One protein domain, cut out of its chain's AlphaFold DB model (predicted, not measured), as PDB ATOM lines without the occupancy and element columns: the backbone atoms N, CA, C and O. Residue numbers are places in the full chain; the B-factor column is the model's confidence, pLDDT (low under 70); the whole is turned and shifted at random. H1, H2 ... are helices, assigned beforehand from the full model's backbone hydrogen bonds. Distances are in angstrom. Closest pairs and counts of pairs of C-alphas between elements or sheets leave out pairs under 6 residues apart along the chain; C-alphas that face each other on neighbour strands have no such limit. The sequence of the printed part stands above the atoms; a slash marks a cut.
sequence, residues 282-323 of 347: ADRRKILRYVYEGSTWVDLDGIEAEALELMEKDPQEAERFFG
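Overview. This is residues 282 to 323 of the 347 residues of the protein "Terminase" of Arthrobacter agilis (UniProt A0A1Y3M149). A long helix, H2, has two shorter helices on it at different stretches of its length: H1 packs on its residues 300 to 304 at a steep angle, and H3 folds back on its residues 307 to 311 to make a helical hairpin. At the end of the molecule where H2 begins, residues 293 to 299 of the loop between H1 and H2 stick out, while the tight turn between H2 and H3 is at the other end. The printed part has 42 residues, with three named helices in the order H1, H2, H3 and no named strand, and its class is all helix. It is compact, with a radius of gyration of the C-alphas of 9.8 A, yet elongated in outline, spanning 29 by 17 by 16 A.

Along the chain. H1 takes residues 282 to 291, from C-alpha 282 at (-37.851, -28.357, 29.187) to C-alpha 291 at (-23.947, -33.389, 30.095), a length of 14.8 A. A short link of 8 residues leads to H2, residues 300 to 313, the longest helix with 14 residues; it begins at C-alpha 300 at (-31.191, -37.062, 36.833) and measures 20.6 A from first to last C-alpha. A tight link of 1 residue, Asp 314, leads to H3, residues 315 to 321, which measures 10.2 A and ends at C-alpha 321 at (-22.166, -27.588, 38.933).

Arrangement. H1 and H2 touch, and H2 does so with residues 300 to 304 alone. Their closest C-alphas, those of Leu 288 and Leu 300, are 6.9 A apart. The two helices run opposite ways at a steep tilt of 64 degrees. H2 and H3 touch, H2 with residues 307 to 311 alone, and their closest C-alphas, those of Ala 307 and Ala 318, are 5.3 A apart. They form a helical hairpin, running opposite ways at a steep tilt of 40 degrees. H1 and H3 are apart. In H3 each O i to N i+4 pair is within hydrogen-bond range; in H1 it is 5 of 6 and in H2 8 of 10.

Size, cuts and confidence. The two C-alphas farthest apart, those of Gly 294 and Lys 313, are 29.4 A from each other. The first and last printed C-alphas, those of Ala 282 and Gly 323, are 13.2 A apart. The printed part has no cut, and neither of its two links is long. Residues 293 to 299 stand free. The mean pLDDT of the printed part of this model is 95.6, and no printed residue is under 70.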
ATOM      1  N   ALA A 282     -37.930 -27.424  30.311       95.25
ATOM      2  CA  ALA A 282     -37.851 -28.357  29.187       95.25
ATOM      3  C   ALA A 282     -36.430 -28.434  28.606       95.25
ATOM      4  O   ALA A 282     -35.973 -29.510  28.214       95.25
ATOM      5  N   ASP A 283     -35.725 -27.304  28.577       97.62
ATOM      6  CA  ASP A 283     -34.340 -27.235  28.118       97.62
ATOM      7  C   ASP A 283     -33.371 -27.814  29.144       97.62
ATOM      8  O   ASP A 283     -32.487 -28.581  28.771       97.62
ATOM      9  N   ARG A 284     -33.567 -27.529  30.435       97.12
ATOM     10  CA  ARG A 284     -32.753 -28.071  31.525       97.12
ATOM     11  C   ARG A 284     -32.708 -29.586  31.482       97.12
ATOM     12  O   ARG A 284     -31.622 -30.151  31.517       97.12
ATOM     13  N   ARG A 285     -33.847 -30.261  31.298       97.12
ATOM     14  CA  ARG A 285     -33.851 -31.728  31.191       97.12
ATOM     15  C   ARG A 285     -33.037 -32.236  29.995       97.12
ATOM     16  O   ARG A 285     -32.380 -33.270  30.099       97.12
ATOM     17  N   LYS A 286     -33.056 -31.525  28.861       97.88
ATOM     18  CA  LYS A 286     -32.214 -31.851  27.694       97.88
ATOM     19  C   LYS A 286     -30.733 -31.622  27.999       97.88
ATOM     20  O   LYS A 286     -29.925 -32.473  27.642       97.88
ATOM     21  N   ILE A 287     -30.402 -30.519  28.676       98.00
ATOM     22  CA  ILE A 287     -29.042 -30.204  29.130       98.00
ATOM     23  C   ILE A 287     -28.533 -31.317  30.042       98.00
ATOM     24  O   ILE A 287     -27.510 -31.910  29.725       98.00
ATOM     25  N   LEU A 288     -29.272 -31.655  31.105       97.62
ATOM     26  CA  LEU A 288     -28.884 -32.679  32.076       97.62
ATOM     27  C   LEU A 288     -28.634 -34.031  31.400       97.62
ATOM     28  O   LEU A 288     -27.571 -34.609  31.595       97.62
ATOM     29  N   ARG A 289     -29.540 -34.496  30.527       97.00
ATOM     30  CA  ARG A 289     -29.313 -35.738  29.763       97.00
ATOM     31  C   ARG A 289     -28.033 -35.696  28.933       97.00
ATOM     32  O   ARG A 289     -27.333 -36.694  28.870       97.00
ATOM     33  N   TYR A 290     -27.736 -34.562  28.306       96.75
ATOM     34  CA  TYR A 290     -26.565 -34.409  27.449       96.75
ATOM     35  C   TYR A 290     -25.250 -34.364  28.248       96.75
ATOM     36  O   TYR A 290     -24.289 -35.058  27.921       96.75
ATOM     37  N   VAL A 291     -25.191 -33.576  29.324       97.00
ATOM     38  CA  VAL A 291     -23.947 -33.389  30.095       97.00
ATOM     39  C   VAL A 291     -23.628 -34.560  31.030       97.00
ATOM     40  O   VAL A 291     -22.462 -34.752  31.364       97.00
ATOM     41  N   TYR A 292     -24.631 -35.366  31.400       97.31
ATOM     42  CA  TYR A 292     -24.474 -36.607  32.173       97.31
ATOM     43  C   TYR A 292     -24.466 -37.883  31.314       97.31
ATOM     44  O   TYR A 292     -24.375 -38.982  31.858       97.31
ATOM     45  N   GLU A 293     -24.559 -37.780  29.986       95.38
ATOM     46  CA  GLU A 293     -24.548 -38.947  29.096       95.38
ATOM     47  C   GLU A 293     -23.287 -39.810  29.315       95.38
ATOM     48  O   GLU A 293     -22.153 -39.323  29.229       95.38
ATOM     49  N   GLY A 294     -23.509 -41.097  29.608       93.69
ATOM     50  CA  GLY A 294     -22.495 -42.083  30.001       93.69
ATOM     51  C   GLY A 294     -22.399 -42.324  31.517       93.69
ATOM     52  O   GLY A 294     -21.981 -43.397  31.938       93.69
ATOM     53  N   SER A 295     -22.851 -41.393  32.361       95.56
ATOM     54  CA  SER A 295     -22.852 -41.542  33.827       95.56
ATOM     55  C   SER A 295     -24.148 -42.193  34.330       95.56
ATOM     56  O   SER A 295     -24.940 -41.572  35.035       95.56
ATOM     57  N   THR A 296     -24.369 -43.462  33.977       92.88
ATOM     58  CA  THR A 296     -25.626 -44.211  34.224       92.88
ATOM     59  C   THR A 296     -26.002 -44.395  35.698       92.88
ATOM     60  O   THR A 296     -27.135 -44.748  36.008       92.88
ATOM     61  N   TRP A 297     -25.071 -44.152  36.619       92.56
ATOM     62  CA  TRP A 297     -25.298 -44.186  38.066       92.56
ATOM     63  C   TRP A 297     -25.905 -42.899  38.633       92.56
ATOM     64  O   TRP A 297     -26.203 -42.854  39.826       92.56
ATOM     65  N   VAL A 298     -26.036 -41.843  37.829       94.94
ATOM     66  CA  VAL A 298     -26.602 -40.572  38.281       94.94
ATOM     67  C   VAL A 298     -28.106 -40.561  38.042       94.94
ATOM     68  O   VAL A 298     -28.565 -40.674  36.906       94.94
ATOM     69  N   ASP A 299     -28.867 -40.356  39.114       96.19
ATOM     70  CA  ASP A 299     -30.294 -40.069  39.022       96.19
ATOM     71  C   ASP A 299     -30.518 -38.605  38.618       96.19
ATOM     72  O   ASP A 299     -30.296 -37.676  39.399       96.19
ATOM     73  N   LEU A 300     -30.954 -38.398  37.374       96.75
ATOM     74  CA  LEU A 300     -31.191 -37.062  36.833       96.75
ATOM     75  C   LEU A 300     -32.380 -36.352  37.483       96.75
ATOM     76  O   LEU A 300     -32.432 -35.125  37.421       96.75
ATOM     77  N   ASP A 301     -33.329 -37.080  38.074       97.12
ATOM     78  CA  ASP A 301     -34.471 -36.464  38.756       97.12
ATOM     79  C   ASP A 301     -34.020 -35.857  40.089       97.12
ATOM     80  O   ASP A 301     -34.338 -34.701  40.371       97.12
ATOM     81  N   GLY A 302     -33.180 -36.574  40.845       96.75
ATOM     82  CA  GLY A 302     -32.506 -36.037  42.029       96.75
ATOM     83  C   GLY A 302     -31.610 -34.833  41.715       96.75
ATOM     84  O   GLY A 302     -31.672 -33.821  42.411       96.75
ATOM     85  N   ILE A 303     -30.828 -34.895  40.628       96.69
ATOM     86  CA  ILE A 303     -30.026 -33.748  40.165       96.69
ATOM     87  C   ILE A 303     -30.914 -32.550  39.812       96.69
ATOM     88  O   ILE A 303     -30.581 -31.417  40.151       96.69
ATOM     89  N   GLU A 304     -32.033 -32.772  39.119       96.44
ATOM     90  CA  GLU A 304     -32.941 -31.688  38.751       96.44
ATOM     91  C   GLU A 304     -33.591 -31.035  39.978       96.44
ATOM     92  O   GLU A 304     -33.717 -29.811  40.000       96.44
ATOM     93  N   ALA A 305     -33.973 -31.822  40.988       96.88
ATOM     94  CA  ALA A 305     -34.546 -31.311  42.230       96.88
ATOM     95  C   ALA A 305     -33.559 -30.407  42.990       96.88
ATOM     96  O   ALA A 305     -33.899 -29.267  43.299       96.88
ATOM     97  N   GLU A 306     -32.324 -30.872  43.202       96.56
ATOM     98  CA  GLU A 306     -31.274 -30.095  43.879       96.56
ATOM     99  C   GLU A 306     -30.917 -28.823  43.096       96.56
ATOM    100  O   GLU A 306     -30.789 -27.736  43.659       96.56
ATOM    101  N   ALA A 307     -30.804 -28.931  41.768       95.31
ATOM    102  CA  ALA A 307     -30.518 -27.781  40.918       95.31
ATOM    103  C   ALA A 307     -31.617 -26.712  41.013       95.31
ATOM    104  O   ALA A 307     -31.307 -25.523  40.970       95.31
ATOM    105  N   LEU A 308     -32.889 -27.112  41.131       96.31
ATOM    106  CA  LEU A 308     -34.009 -26.184  41.286       96.31
ATOM    107  C   LEU A 308     -33.967 -25.442  42.622       96.31
ATOM    108  O   LEU A 308     -34.143 -24.227  42.615       96.31
ATOM    109  N   GLU A 309     -33.699 -26.142  43.726       95.94
ATOM    110  CA  GLU A 309     -33.550 -25.512  45.043       95.94
ATOM    111  C   GLU A 309     -32.362 -24.538  45.054       95.94
ATOM    112  O   GLU A 309     -32.499 -23.376  45.443       95.94
ATOM    113  N   LEU A 310     -31.204 -24.965  44.542       94.06
ATOM    114  CA  LEU A 310     -30.011 -24.122  44.478       94.06
ATOM    115  C   LEU A 310     -30.242 -22.866  43.626       94.06
ATOM    116  O   LEU A 310     -29.792 -21.776  43.987       94.06
ATOM    117  N   MET A 311     -30.993 -22.991  42.529       94.00
ATOM    118  CA  MET A 311     -31.343 -21.865  41.666       94.00
ATOM    119  C   MET A 311     -32.154 -20.765  42.366       94.00
ATOM    120  O   MET A 311     -32.158 -19.639  41.867       94.00
ATOM    121  N   GLU A 312     -32.827 -21.035  43.488       93.56
ATOM    122  CA  GLU A 312     -33.534 -19.991  44.246       93.56
ATOM    123  C   GLU A 312     -32.565 -18.957  44.834       93.56
ATOM    124  O   GLU A 312     -32.897 -17.775  44.931       93.56
ATOM    125  N   LYS A 313     -31.348 -19.394  45.185       91.44
ATOM    126  CA  LYS A 313     -30.315 -18.559  45.812       91.44
ATOM    127  C   LYS A 313     -29.204 -18.197  44.834       91.44
ATOM    128  O   LYS A 313     -28.879 -17.018  44.682       91.44
ATOM    129  N   ASP A 314     -28.656 -19.193  44.144       92.56
ATOM    130  CA  ASP A 314     -27.549 -19.031  43.204       92.56
ATOM    131  C   ASP A 314     -27.789 -19.823  41.900       92.56
ATOM    132  O   ASP A 314     -27.320 -20.952  41.718       92.56
ATOM    133  N   PRO A 315     -28.503 -19.219  40.929       92.56
ATOM    134  CA  PRO A 315     -28.686 -19.820  39.612       92.56
ATOM    135  C   PRO A 315     -27.375 -20.111  38.877       92.56
ATOM    136  O   PRO A 315     -27.329 -21.024  38.055       92.56
ATOM    137  N   GLN A 316     -26.329 -19.320  39.128       93.06
ATOM    138  CA  GLN A 316     -25.051 -19.437  38.433       93.06
ATOM    139  C   GLN A 316     -24.227 -20.605  38.975       93.06
ATOM    140  O   GLN A 316     -23.516 -21.270  38.220       93.06
ATOM    141  N   GLU A 317     -24.343 -20.898  40.268       93.38
ATOM    142  CA  GLU A 317     -23.820 -22.121  40.865       93.38
ATOM    143  C   GLU A 317     -24.502 -23.359  40.270       93.38
ATOM    144  O   GLU A 317     -23.815 -24.245  39.757       93.38
ATOM    145  N   ALA A 318     -25.834 -23.388  40.202       95.31
ATOM    146  CA  ALA A 318     -26.552 -24.517  39.607       95.31
ATOM    147  C   ALA A 318     -26.164 -24.765  38.131       95.31
ATOM    148  O   ALA A 318     -25.936 -25.908  37.720       95.31
ATOM    149  N   GLU A 319     -26.023 -23.699  37.336       95.69
ATOM    150  CA  GLU A 319     -25.568 -23.775  35.942       95.69
ATOM    151  C   GLU A 319     -24.153 -24.367  35.814       95.69
ATOM    152  O   GLU A 319     -23.911 -25.210  34.943       95.69
ATOM    153  N   ARG A 320     -23.229 -23.989  36.704       95.56
ATOM    154  CA  ARG A 320     -21.853 -24.503  36.711       95.56
ATOM    155  C   ARG A 320     -21.765 -25.962  37.145       95.56
ATOM    156  O   ARG A 320     -21.160 -26.784  36.452       95.56
ATOM    157  N   PHE A 321     -22.352 -26.286  38.294       95.44
ATOM    158  CA  PHE A 321     -22.166 -27.588  38.933       95.44
ATOM    159  C   PHE A 321     -23.018 -28.692  38.302       95.44
ATOM    160  O   PHE A 321     -22.534 -29.819  38.181       95.44
ATOM    161  N   PHE A 322     -24.233 -28.381  37.838       96.88
ATOM    162  CA  PHE A 322     -25.138 -29.365  37.229       96.88
ATOM    163  C   PHE A 322     -25.286 -29.186  35.717       96.88
ATOM    164  O   PHE A 322     -25.365 -30.167  34.980       96.88
ATOM    165  N   GLY A 323     -25.303 -27.941  35.233       96.81
ATOM    166  CA  GLY A 323     -25.474 -27.638  33.809       96.81
ATOM    167  C   GLY A 323     -24.219 -27.805  32.954       96.81
ATOM    168  O   GLY A 323     -24.342 -27.859  31.732       96.81
TER     169      GLY A 323